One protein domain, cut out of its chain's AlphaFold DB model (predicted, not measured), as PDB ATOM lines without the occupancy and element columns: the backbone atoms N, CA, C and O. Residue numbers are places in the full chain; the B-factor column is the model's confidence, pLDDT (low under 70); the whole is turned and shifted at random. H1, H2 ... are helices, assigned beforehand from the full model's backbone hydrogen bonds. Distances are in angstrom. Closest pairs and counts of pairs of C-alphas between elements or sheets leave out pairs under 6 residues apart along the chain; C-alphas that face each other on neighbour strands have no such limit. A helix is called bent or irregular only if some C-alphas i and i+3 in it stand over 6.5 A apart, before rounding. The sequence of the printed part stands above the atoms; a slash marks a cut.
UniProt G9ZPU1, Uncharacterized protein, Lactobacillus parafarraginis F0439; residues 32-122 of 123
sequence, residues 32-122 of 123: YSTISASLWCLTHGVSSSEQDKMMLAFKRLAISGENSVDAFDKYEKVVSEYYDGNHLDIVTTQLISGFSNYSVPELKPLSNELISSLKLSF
ATOM      1  N   TYR A  32      46.404 -16.022   4.725       77.75
ATOM      2  CA  TYR A  32      45.796 -14.798   4.197       77.75
ATOM      3  C   TYR A  32      44.286 -14.905   3.959       77.75
ATOM      4  O   TYR A  32      43.654 -13.940   3.541       77.75
ATOM      5  N   SER A  33      43.681 -16.068   4.197       80.56
ATOM      6  CA  SER A  33      42.247 -16.266   4.002       80.56
ATOM      7  C   SER A  33      41.691 -17.142   5.108       80.56
ATOM      8  O   SER A  33      42.037 -18.318   5.191       80.56
ATOM      9  N   THR A  34      40.783 -16.597   5.912       83.00
ATOM     10  CA  THR A  34      40.029 -17.403   6.871       83.00
ATOM     11  C   THR A  34      38.666 -17.760   6.303       83.00
ATOM     12  O   THR A  34      38.041 -16.982   5.572       83.00
ATOM     13  N   ILE A  35      38.179 -18.942   6.664       84.62
ATOM     14  CA  ILE A  35      36.807 -19.319   6.352       84.62
ATOM     15  C   ILE A  35      35.825 -18.626   7.294       84.62
ATOM     16  O   ILE A  35      34.720 -18.323   6.881       84.62
ATOM     17  N   SER A  36      36.203 -18.311   8.535       88.38
ATOM     18  CA  SER A  36      35.260 -17.798   9.530       88.38
ATOM     19  C   SER A  36      35.858 -16.662  10.345       88.38
ATOM     20  O   SER A  36      36.709 -16.870  11.205       88.38
ATOM     21  N   ALA A  37      35.325 -15.452  10.148       91.69
ATOM     22  CA  ALA A  37      35.676 -14.303  10.980       91.69
ATOM     23  C   ALA A  37      35.322 -14.534  12.462       91.69
ATOM     24  O   ALA A  37      36.014 -14.030  13.340       91.69
ATOM     25  N   SER A  38      34.274 -15.315  12.759       92.12
ATOM     26  CA  SER A  38      33.898 -15.639  14.142       92.12
ATOM     27  C   SER A  38      34.909 -16.560  14.811       92.12
ATOM     28  O   SER A  38      35.215 -16.373  15.985       92.12
ATOM     29  N   LEU A  39      35.438 -17.540  14.071       89.19
ATOM     30  CA  LEU A  39      36.503 -18.394  14.587       89.19
ATOM     31  C   LEU A  39      37.777 -17.577  14.808       89.19
ATOM     32  O   LEU A  39      38.370 -17.676  15.876       89.19
ATOM     33  N   TRP A  40      38.128 -16.704  13.858       91.31
ATOM     34  CA  TRP A  40      39.244 -15.775  14.016       91.31
ATOM     35  C   TRP A  40      39.089 -14.907  15.275       91.31
ATOM     36  O   TRP A  40      40.010 -14.809  16.082       91.31
ATOM     37  N   CYS A  41      37.903 -14.333  15.504       93.19
ATOM     38  CA  CYS A  41      37.640 -13.536  16.705       93.19
ATOM     39  C   CYS A  41      37.777 -14.375  17.983       93.19
ATOM     40  O   CYS A  41      38.399 -13.936  18.949       93.19
ATOM     41  N   LEU A  42      37.255 -15.607  17.978       89.75
ATOM     42  CA  LEU A  42      37.344 -16.527  19.111       89.75
ATOM     43  C   LEU A  42      38.795 -16.879  19.470       89.75
ATOM     44  O   LEU A  42      39.118 -16.952  20.657       89.75
ATOM     45  N   THR A  43      39.658 -17.104  18.478       87.50
ATOM     46  CA  THR A  43      41.069 -17.464  18.693       87.50
ATOM     47  C   THR A  43      41.924 -16.273  19.119       87.50
ATOM     48  O   THR A  43      42.885 -16.459  19.863       87.50
ATOM     49  N   HIS A  44      41.539 -15.056  18.730       90.00
ATOM     50  CA  HIS A  44      42.259 -13.820  19.053       90.00
ATOM     51  C   HIS A  44      41.661 -13.039  20.233       90.00
ATOM     52  O   HIS A  44      42.125 -11.947  20.544       90.00
ATOM     53  N   GLY A  45      40.655 -13.590  20.918       92.00
ATOM     54  CA  GLY A  45      40.064 -12.966  22.105       92.00
ATOM     55  C   GLY A  45      39.201 -11.737  21.812       92.00
ATOM     56  O   GLY A  45      38.932 -10.957  22.722       92.00
ATOM     57  N   VAL A  46      38.740 -11.581  20.571       94.38
ATOM     58  CA  VAL A  46      37.822 -10.513  20.166       94.38
ATOM     59  C   VAL A  46      36.390 -10.927  20.496       94.38
ATOM     60  O   VAL A  46      35.922 -12.002  20.110       94.38
ATOM     61  N   SER A  47      35.669 -10.075  21.220       95.50
ATOM     62  CA  SER A  47      34.289 -10.345  21.624       95.50
ATOM     63  C   SER A  47      33.311 -10.268  20.449       95.50
ATOM     64  O   SER A  47      33.542  -9.588  19.449       95.50
ATOM     65  N   SER A  48      32.143 -10.897  20.599       94.94
ATOM     66  CA  SER A  48      31.075 -10.817  19.592       94.94
ATOM     67  C   SER A  48      30.609  -9.379  19.331       94.94
ATOM     68  O   SER A  48      30.335  -9.013  18.194       94.94
ATOM     69  N   SER A  49      30.580  -8.523  20.361       96.94
ATOM     70  CA  SER A  49      30.207  -7.114  20.191       96.94
ATOM     71  C   SER A  49      31.232  -6.333  19.365       96.94
ATOM     72  O   SER A  49      30.855  -5.433  18.613       96.94
ATOM     73  N   GLU A  50      32.518  -6.643  19.508       97.25
ATOM     74  CA  GLU A  50      33.592  -6.029  18.719       97.25
ATOM     75  C   GLU A  50      33.565  -6.545  17.281       97.25
ATOM     76  O   GLU A  50      33.629  -5.745  16.347       97.25
ATOM     77  N   GLN A  51      33.339  -7.849  17.096       96.50
ATOM     78  CA  GLN A  51      33.112  -8.443  15.779       96.50
ATOM     79  C   GLN A  51      31.968  -7.746  15.030       96.50
ATOM     80  O   GLN A  51      32.134  -7.374  13.867       96.50
ATOM     81  N   ASP A  52      30.826  -7.524  15.687       96.88
ATOM     82  CA  ASP A  52      29.674  -6.852  15.079       96.88
ATOM     83  C   ASP A  52      30.011  -5.418  14.649       96.88
ATOM     84  O   ASP A  52      29.625  -4.977  13.562       96.88
ATOM     85  N   LYS A  53      30.762  -4.678  15.474       97.94
ATOM     86  CA  LYS A  53      31.209  -3.317  15.142       97.94
ATOM     87  C   LYS A  53      32.151  -3.315  13.941       97.94
ATOM     88  O   LYS A  53      31.939  -2.516  13.027       97.94
ATOM     89  N   MET A  54      33.127  -4.225  13.912       97.50
ATOM     90  CA  MET A  54      34.036  -4.391  12.774       97.50
ATOM     91  C   MET A  54      33.269  -4.723  11.496       97.50
ATOM     92  O   MET A  54      33.422  -4.032  10.490       97.50
ATOM     93  N   MET A  55      32.376  -5.716  11.546       97.25
ATOM     94  CA  MET A  55      31.545  -6.120  10.411       97.25
ATOM     95  C   MET A  55      30.722  -4.944   9.869       97.25
ATOM     96  O   MET A  55      30.664  -4.723   8.658       97.25
ATOM     97  N   LEU A  56      30.089  -4.163  10.750       97.44
ATOM     98  CA  LEU A  56      29.300  -2.999  10.348       97.44
ATOM     99  C   LEU A  56      30.160  -1.905   9.711       97.44
ATOM    100  O   LEU A  56      29.727  -1.285   8.737       97.44
ATOM    101  N   ALA A  57      31.361  -1.658  10.230       97.56
ATOM    102  CA  ALA A  57      32.294  -0.702   9.646       97.56
ATOM    103  C   ALA A  57      32.784  -1.164   8.263       97.56
ATOM    104  O   ALA A  57      32.712  -0.394   7.306       97.56
ATOM    105  N   PHE A  58      33.154  -2.440   8.125       97.12
ATOM    106  CA  PHE A  58      33.540  -3.050   6.850       97.12
ATOM    107  C   PHE A  58      32.414  -2.952   5.816       97.12
ATOM    108  O   PHE A  58      32.645  -2.562   4.672       97.12
ATOM    109  N   LYS A  59      31.172  -3.237   6.227       96.31
ATOM    110  CA  LYS A  59      29.991  -3.114   5.368       96.31
ATOM    111  C   LYS A  59      29.753  -1.679   4.902       96.31
ATOM    112  O   LYS A  59      29.399  -1.465   3.747       96.31
ATOM    113  N   ARG A  60      29.947  -0.687   5.776       96.62
ATOM    114  CA  ARG A  60      29.822   0.733   5.402       96.62
ATOM    115  C   ARG A  60      30.855   1.126   4.355       96.62
ATOM    116  O   ARG A  60      30.464   1.730   3.363       96.62
ATOM    117  N   LEU A  61      32.120   0.745   4.557       96.50
ATOM    118  CA  LEU A  61      33.197   0.978   3.589       96.50
ATOM    119  C   LEU A  61      32.849   0.348   2.233       96.50
ATOM    120  O   LEU A  61      32.840   1.037   1.209       96.50
ATOM    121  N   ALA A  62      32.426  -0.917   2.247       93.56
ATOM    122  CA  ALA A  62      32.080  -1.637   1.030       93.56
ATOM    123  C   ALA A  62      30.933  -0.971   0.250       93.56
ATOM    124  O   ALA A  62      31.015  -0.778  -0.963       93.56
ATOM    125  N   ILE A  63      29.873  -0.542   0.940       92.31
ATOM    126  CA  ILE A  63      28.730   0.138   0.308       92.31
ATOM    127  C   ILE A  63      29.114   1.530  -0.218       92.31
ATOM    128  O   ILE A  63      28.563   1.968  -1.225       92.31
ATOM    129  N   SER A  64      30.072   2.218   0.411       91.19
ATOM    130  CA  SER A  64      30.588   3.503  -0.085       91.19
ATOM    131  C   SER A  64      31.507   3.391  -1.308       91.19
ATOM    132  O   SER A  64      31.969   4.414  -1.806       91.19
ATOM    133  N   GLY A  65      31.742   2.179  -1.823       86.00
ATOM    134  CA  GLY A  65      32.573   1.948  -3.005       86.00
ATOM    135  C   GLY A  65      34.059   1.774  -2.699       86.00
ATOM    136  O   GLY A  65      34.861   1.720  -3.625       86.00
ATOM    137  N   GLU A  66      34.426   1.623  -1.427       88.00
ATOM    138  CA  GLU A  66      35.801   1.411  -0.958       88.00
ATOM    139  C   GLU A  66      36.229  -0.058  -1.141       88.00
ATOM    140  O   GLU A  66      36.770  -0.674  -0.237       88.00
ATOM    141  N   ASN A  67      35.938  -0.662  -2.298       82.38
ATOM    142  CA  ASN A  67      36.166  -2.091  -2.568       82.38
ATOM    143  C   ASN A  67      37.443  -2.357  -3.382       82.38
ATOM    144  O   ASN A  67      37.513  -3.367  -4.080       82.38
ATOM    145  N   SER A  68      38.418  -1.449  -3.342       84.94
ATOM    146  CA  SER A  68      39.714  -1.592  -4.014       84.94
ATOM    147  C   SER A  68      40.856  -1.659  -3.005       84.94
ATOM    148  O   SER A  68      40.713  -1.247  -1.851       84.94
ATOM    149  N   VAL A  69      42.011  -2.157  -3.453       84.44
ATOM    150  CA  VAL A  69      43.232  -2.235  -2.634       84.44
ATOM    151  C   VAL A  69      43.678  -0.853  -2.138       84.44
ATOM    152  O   VAL A  69      44.168  -0.746  -1.023       84.44
ATOM    153  N   ASP A  70      43.410   0.220  -2.887       86.94
ATOM    154  CA  ASP A  70      43.712   1.601  -2.463       86.94
ATOM    155  C   ASP A  70      42.974   2.030  -1.181       86.94
ATOM    156  O   ASP A  70      43.353   3.001  -0.528       86.94
ATOM    157  N   ALA A  71      41.884   1.343  -0.828       90.12
ATOM    158  CA  ALA A  71      41.117   1.609   0.383       90.12
ATOM    159  C   ALA A  71      41.497   0.694   1.557       90.12
ATOM    160  O   ALA A  71      40.895   0.810   2.628       90.12
ATOM    161  N   PHE A  72      42.470  -0.205   1.380       92.88
ATOM    162  CA  PHE A  72      42.848  -1.220   2.365       92.88
ATOM    163  C   PHE A  72      43.190  -0.619   3.734       92.88
ATOM    164  O   PHE A  72      42.696  -1.092   4.758       92.88
ATOM    165  N   ASP A  73      43.891   0.513   3.750       94.75
ATOM    166  CA  ASP A  73      44.280   1.267   4.947       94.75
ATOM    167  C   ASP A  73      43.070   1.629   5.835       94.75
ATOM    168  O   ASP A  73      43.166   1.740   7.060       94.75
ATOM    169  N   LYS A  74      41.890   1.828   5.226       96.50
ATOM    170  CA  LYS A  74      40.646   2.127   5.956       96.50
ATOM    171  C   LYS A  74      40.132   0.900   6.697       96.50
ATOM    172  O   LYS A  74      39.606   1.045   7.800       96.50
ATOM    173  N   TYR A  75      40.286  -0.285   6.112       96.44
ATOM    174  CA  TYR A  75      39.954  -1.549   6.762       96.44
ATOM    175  C   TYR A  75      40.946  -1.862   7.879       96.44
ATOM    176  O   TYR A  75      40.509  -2.185   8.981       96.44
ATOM    177  N   GLU A  76      42.248  -1.669   7.649       95.88
ATOM    178  CA  GLU A  76      43.269  -1.830   8.695       95.88
ATOM    179  C   GLU A  76      42.985  -0.933   9.892       95.88
ATOM    180  O   GLU A  76      43.029  -1.379  11.039       95.88
ATOM    181  N   LYS A  77      42.612   0.325   9.636       96.50
ATOM    182  CA  LYS A  77      42.239   1.255  10.699       96.50
ATOM    183  C   LYS A  77      41.089   0.720  11.549       96.50
ATOM    184  O   LYS A  77      41.166   0.811  12.769       96.50
ATOM    185  N   VAL A  78      40.055   0.145  10.934       97.25
ATOM    186  CA  VAL A  78      38.943  -0.471  11.676       97.25
ATOM    187  C   VAL A  78      39.435  -1.638  12.528       97.25
ATOM    188  O   VAL A  78      39.050  -1.741  13.686       97.25
ATOM    189  N   VAL A  79      40.289  -2.507  11.983       96.62
ATOM    190  CA  VAL A  79      40.829  -3.662  12.717       96.62
ATOM    191  C   VAL A  79      41.689  -3.213  13.901       96.62
ATOM    192  O   VAL A  79      41.552  -3.758  14.993       96.62
ATOM    193  N   SER A  80      42.500  -2.168  13.723       95.94
ATOM    194  CA  SER A  80      43.387  -1.634  14.767       95.94
ATOM    195  C   SER A  80      42.656  -1.088  16.000       95.94
ATOM    196  O   SER A  80      43.267  -0.913  17.051       95.94
ATOM    197  N   GLU A  81      41.348  -0.826  15.902       95.56
ATOM    198  CA  GLU A  81      40.528  -0.431  17.053       95.56
ATOM    199  C   GLU A  81      40.256  -1.599  18.017       95.56
ATOM    200  O   GLU A  81      39.938  -1.358  19.182       95.56
ATOM    201  N   TYR A  82      40.367  -2.845  17.543       93.50
ATOM    202  CA  TYR A  82      39.967  -4.056  18.276       93.50
ATOM    203  C   TYR A  82      41.075  -5.113  18.368       93.50
ATOM    204  O   TYR A  82      40.917  -6.101  19.082       93.50
ATOM    205  N   TYR A  83      42.181  -4.924  17.650       90.94
ATOM    206  CA  TYR A  83      43.322  -5.830  17.629       90.94
ATOM    207  C   TYR A  83      44.629  -5.033  17.626       90.94
ATOM    208  O   TYR A  83      44.848  -4.197  16.752       90.94
ATOM    209  N   ASP A  84      45.504  -5.312  18.592       86.31
ATOM    210  CA  ASP A  84      46.786  -4.625  18.804       86.31
ATOM    211  C   ASP A  84      48.013  -5.507  18.504       86.31
ATOM    212  O   ASP A  84      49.141  -5.169  18.871       86.31
ATOM    213  N   GLY A  85      47.810  -6.640  17.828       82.06
ATOM    214  CA  GLY A  85      48.885  -7.560  17.473       82.06
ATOM    215  C   GLY A  85      49.688  -7.145  16.235       82.06
ATOM    216  O   GLY A  85      49.393  -6.179  15.534       82.06
ATOM    217  N   ASN A  86      50.740  -7.918  15.958       85.44
ATOM    218  CA  ASN A  86      51.569  -7.739  14.766       85.44
ATOM    219  C   ASN A  86      50.832  -8.198  13.496       85.44
ATOM    220  O   ASN A  86      49.875  -8.963  13.573       85.44
ATOM    221  N   HIS A  87      51.343  -7.800  12.325       88.19
ATOM    222  CA  HIS A  87      50.821  -8.218  11.014       88.19
ATOM    223  C   HIS A  87      49.361  -7.804  10.769       88.19
ATOM    224  O   HIS A  87      48.527  -8.607  10.340       88.19
ATOM    225  N   LEU A  88      49.050  -6.536  11.063       91.38
ATOM    226  CA  LEU A  88      47.716  -5.957  10.887       91.38
ATOM    227  C   LEU A  88      47.196  -6.103   9.446       91.38
ATOM    228  O   LEU A  88      46.002  -6.307   9.246       91.38
ATOM    229  N   ASP A  89      48.090  -6.079   8.466       90.69
ATOM    230  CA  ASP A  89      47.823  -6.312   7.049       90.69
ATOM    231  C   ASP A  89      47.298  -7.732   6.790       90.69
ATOM    232  O   ASP A  89      46.261  -7.939   6.148       90.69
ATOM    233  N   ILE A  90      47.963  -8.737   7.356       90.12
ATOM    234  CA  ILE A  90      47.556 -10.140   7.229       90.12
ATOM    235  C   ILE A  90      46.201 -10.341   7.901       90.12
ATOM    236  O   ILE A  90      45.278 -10.893   7.297       90.12
ATOM    237  N   VAL A  91      46.053  -9.831   9.124       92.06
ATOM    238  CA  VAL A  91      44.810  -9.925   9.896       92.06
ATOM    239  C   VAL A  91      43.648  -9.257   9.169       92.06
ATOM    240  O   VAL A  91      42.560  -9.826   9.057       92.06
ATOM    241  N   THR A  92      43.872  -8.066   8.622       95.06
ATOM    242  CA  THR A  92      42.849  -7.332   7.875       95.06
ATOM    243  C   THR A  92      42.430  -8.104   6.633       95.06
ATOM    244  O   THR A  92      41.234  -8.243   6.371       95.06
ATOM    245  N   THR A  93      43.384  -8.696   5.914       93.38
ATOM    246  CA  THR A  93      43.097  -9.543   4.749       93.38
ATOM    247  C   THR A  93      42.272 -10.775   5.134       93.38
ATOM    248  O   THR A  93      41.270 -11.077   4.477       93.38
ATOM    249  N   GLN A  94      42.625 -11.447   6.235       91.81
ATOM    250  CA  GLN A  94      41.859 -12.579   6.759       91.81
ATOM    251  C   GLN A  94      40.427 -12.162   7.107       91.81
ATOM    252  O   GLN A  94      39.483 -12.810   6.659       91.81
ATOM    253  N   LEU A  95      40.236 -11.058   7.833       94.88
ATOM    254  CA  LEU A  95      38.909 -10.566   8.211       94.88
ATOM    255  C   LEU A  95      38.072 -10.142   6.997       94.88
ATOM    256  O   LEU A  95      36.888 -10.476   6.939       94.88
ATOM    257  N   ILE A  96      38.669  -9.478   5.999       95.06
ATOM    258  CA  ILE A  96      38.003  -9.172   4.720       95.06
ATOM    259  C   ILE A  96      37.529 -10.472   4.062       95.06
ATOM    260  O   ILE A  96      36.367 -10.572   3.662       95.06
ATOM    261  N   SER A  97      38.393 -11.487   3.996       92.75
ATOM    262  CA  SER A  97      38.052 -12.786   3.415       92.75
ATOM    263  C   SER A  97      36.915 -13.475   4.173       92.75
ATOM    264  O   SER A  97      35.896 -13.825   3.568       92.75
ATOM    265  N   GLY A  98      37.024 -13.574   5.500       92.31
ATOM    266  CA  GLY A  98      36.026 -14.206   6.361       92.31
ATOM    267  C   GLY A  98      34.666 -13.512   6.291       92.31
ATOM    268  O   GLY A  98      33.642 -14.171   6.108       92.31
ATOM    269  N   PHE A  99      34.632 -12.177   6.359       95.12
ATOM    270  CA  PHE A  99      33.384 -11.430   6.216       95.12
ATOM    271  C   PHE A  99      32.795 -11.543   4.806       95.12
ATOM    272  O   PHE A  99      31.574 -11.657   4.690       95.12
ATOM    273  N   SER A 100      33.618 -11.589   3.753       93.69
ATOM    274  CA  SER A 100      33.135 -11.718   2.368       93.69
ATOM    275  C   SER A 100      32.397 -13.027   2.079       93.69
ATOM    276  O   SER A 100      31.558 -13.080   1.179       93.69
ATOM    277  N   ASN A 101      32.698 -14.087   2.832       87.31
ATOM    278  CA  ASN A 101      32.116 -15.410   2.622       87.31
ATOM    279  C   ASN A 101      30.711 -15.561   3.227       87.31
ATOM    280  O   ASN A 101      29.952 -16.407   2.758       87.31
ATOM    281  N   TYR A 102      30.354 -14.752   4.234       81.44
ATOM    282  CA  TYR A 102      29.121 -14.949   5.011       81.44
ATOM    283  C   TYR A 102      28.323 -13.667   5.255       81.44
ATOM    284  O   TYR A 102      27.109 -13.659   5.059       81.44
ATOM    285  N   SER A 103      28.980 -12.587   5.688       88.94
ATOM    286  CA  SER A 103      28.294 -11.455   6.331       88.94
ATOM    287  C   SER A 103      28.298 -10.161   5.516       88.94
ATOM    288  O   SER A 103      27.391  -9.338   5.666       88.94
ATOM    289  N   VAL A 104      29.303  -9.968   4.658       93.62
ATOM    290  CA  VAL A 104      29.470  -8.776   3.810       93.62
ATOM    291  C   VAL A 104      29.882  -9.202   2.392       93.62
ATOM    292  O   VAL A 104      31.046  -9.046   2.013       93.62
ATOM    293  N   PRO A 105      28.961  -9.777   1.592       91.44
ATOM    294  CA  PRO A 105      29.262 -10.277   0.246       91.44
ATOM    295  C   PRO A 105      29.870  -9.226  -0.692       91.44
ATOM    296  O   PRO A 105      30.586  -9.569  -1.630       91.44
ATOM    297  N   GLU A 106      29.620  -7.943  -0.435       92.94
ATOM    298  CA  GLU A 106      30.170  -6.813  -1.182       92.94
ATOM    299  C   GLU A 106      31.706  -6.754  -1.135       92.94
ATOM    300  O   GLU A 106      32.315  -6.219  -2.055       92.94
ATOM    301  N   LEU A 107      32.342  -7.363  -0.127       94.00
ATOM    302  CA  LEU A 107      33.803  -7.464  -0.018       94.00
ATOM    303  C   LEU A 107      34.417  -8.529  -0.930       94.00
ATOM    304  O   LEU A 107      35.640  -8.616  -1.027       94.00
ATOM    305  N   LYS A 108      33.609  -9.372  -1.583       91.44
ATOM    306  CA  LYS A 108      34.120 -10.499  -2.375       91.44
ATOM    307  C   LYS A 108      35.107 -10.080  -3.477       91.44
ATOM    308  O   LYS A 108      36.124 -10.762  -3.611       91.44
ATOM    309  N   PRO A 109      34.878  -8.992  -4.242       90.06
ATOM    310  CA  PRO A 109      35.843  -8.522  -5.235       90.06
ATOM    311  C   PRO A 109      37.198  -8.176  -4.607       90.06
ATOM    312  O   PRO A 109      38.214  -8.708  -5.047       90.06
ATOM    313  N   LEU A 110      37.189  -7.391  -3.523       92.25
ATOM    314  CA  LEU A 110      38.395  -7.002  -2.790       92.25
ATOM    315  C   LEU A 110      39.129  -8.222  -2.218       92.25
ATOM    316  O   LEU A 110      40.337  -8.359  -2.387       92.25
ATOM    317  N   SER A 111      38.399  -9.157  -1.599       92.06
ATOM    318  CA  SER A 111      38.990 -10.398  -1.086       92.06
ATOM    319  C   SER A 111      39.693 -11.192  -2.187       92.06
ATOM    320  O   SER A 111      40.777 -11.721  -1.950       92.06
ATOM    321  N   ASN A 112      39.097 -11.301  -3.377       89.38
ATOM    322  CA  ASN A 112      39.697 -12.039  -4.487       89.38
ATOM    323  C   ASN A 112      40.964 -11.349  -5.011       89.38
ATOM    324  O   ASN A 112      41.940 -12.030  -5.327       89.38
ATOM    325  N   GLU A 113      40.959 -10.018  -5.100       89.94
ATOM    326  CA  GLU A 113      42.104  -9.219  -5.544       89.94
ATOM    327  C   GLU A 113      43.293  -9.339  -4.581       89.94
ATOM    328  O   GLU A 113      44.409  -9.625  -5.020       89.94
ATOM    329  N   LEU A 114      43.048  -9.228  -3.271       88.38
ATOM    330  CA  LEU A 114      44.077  -9.385  -2.238       88.38
ATOM    331  C   LEU A 114      44.696 -10.788  -2.274       88.38
ATOM    332  O   LEU A 114      45.916 -10.931  -2.346       88.38
ATOM    333  N   ILE A 115      43.863 -11.835  -2.322       82.94
ATOM    334  CA  ILE A 115      44.336 -13.228  -2.397       82.94
ATOM    335  C   ILE A 115      45.143 -13.473  -3.681       82.94
ATOM    336  O   ILE A 115      46.133 -14.205  -3.658       82.94
ATOM    337  N   SER A 116      44.737 -12.882  -4.808       80.69
ATOM    338  CA  SER A 116      45.430 -13.063  -6.092       80.69
ATOM    339  C   SER A 116      46.780 -12.349  -6.113       80.69
ATOM    340  O   SER A 116      47.768 -12.930  -6.557       80.69
ATOM    341  N   SER A 117      46.838 -11.129  -5.580       76.56
ATOM    342  CA  SER A 117      48.071 -10.338  -5.473       76.56
ATOM    343  C   SER A 117      49.105 -11.027  -4.583       76.56
ATOM    344  O   SER A 117      50.289 -11.053  -4.908       76.56
ATOM    345  N   LEU A 118      48.651 -11.664  -3.503       69.81
ATOM    346  CA  LEU A 118      49.509 -12.436  -2.609       69.81
ATOM    347  C   LEU A 118      50.048 -13.700  -3.279       69.81
ATOM    348  O   LEU A 118      51.241 -13.962  -3.182       69.81
ATOM    349  N   LYS A 119      49.226 -14.453  -4.020       61.47
ATOM    350  CA  LYS A 119      49.700 -15.635  -4.768       61.47
ATOM    351  C   LYS A 119      50.800 -15.288  -5.775       61.47
ATOM    352  O   LYS A 119      51.793 -15.996  -5.837       61.47
ATOM    353  N   LEU A 120      50.660 -14.164  -6.478       57.72
ATOM    354  CA  LEU A 120      51.656 -13.672  -7.438       57.72
ATOM    355  C   LEU A 120      52.965 -13.193  -6.789       57.72
ATOM    356  O   LEU A 120      53.963 -13.059  -7.484       57.72
ATOM    357  N   SER A 121      52.976 -12.910  -5.484       58.00
ATOM    358  CA  SER A 121      54.190 -12.486  -4.768       58.00
ATOM    359  C   SER A 121      55.112 -13.645  -4.363       58.00
ATOM    360  O   SER A 121      56.228 -13.404  -3.904       58.00
ATOM    361  N   PHE A 122      54.654 -14.890  -4.539       48.19
ATOM    362  CA  PHE A 122      55.386 -16.114  -4.193       48.19
ATOM    363  C   PHE A 122      55.723 -17.003  -5.406       48.19
ATOM    364  O   PHE A 122      56.345 -18.049  -5.208       48.19
TER     365      PHE A 122
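Overview. This is residues 32 to 122 of the 123 residues of an uncharacterized protein of Lactobacillus parafarraginis F0439 (UniProt G9ZPU1). A hairpin of two helices, H2 and H3, is crossed nearly at right angles by H4, which runs through the middle; the short H1 packs on one side of H4 and H5 folds back across its other side. The 91 printed residues hold five named helices, H1 to H5 in chain order, and no named strand: the class is all helix. The whole is compact and rounded, with a radius of gyration of the C-alphas of 11.9 A and spans of 33 by 30 by 21 A.

Along the chain. H1, residues 37 to 44, begins at C-alpha (35.676, -14.303, 10.980). H2, residues 48 to 63, is 22.3 A long. H3, residues 69 to 80, is 17.4 A long and irregular: C-alphas 70 and 73 are 7.4 A apart. H4, residues 88 to 102, is 21.5 A long. H5, residues 105 to 120, is 23.9 A long and irregular: C-alphas 106 and 109 are 7.2 A apart; it ends at Leu 120, with C-alpha 120 at (51.656, -13.672, -7.438).

Arrangement. H1 touches residues 94 to 99 of H4; the closest C-alphas, of Ala 37 and Gly 98, are 4.6 A apart. H2 and H3 form a helical hairpin, opposite ways at a shallow tilt of 20 degrees, closest at the C-alphas of Met 54 and Val 78, 6.4 A. H4 touches H3 with residues 88 to 92, about perpendicular at 82 degrees; the closest C-alphas, of Glu 76 and Thr 92, are 5.6 A apart. H5 touches H4 at a steep tilt of 47 degrees, opposite ways, closest at the C-alphas of Ser 100 and Leu 107, 4.9 A. H1 is apart from H3 and H5. Each O i to N i+4 pair is within hydrogen-bond range in H1 and H2, against 5 of 8 in H3, 10 of 11 in H4 and 10 of 12 in H5.

Size, cuts and confidence. The C-alphas farthest apart, of Ser 49 and Phe 122, are 36.2 A apart. The printed part has no cut and no long link. Its mean pLDDT is 89.6; residues 118 to 122, of which 118 to 120 belong to H5, are under 70.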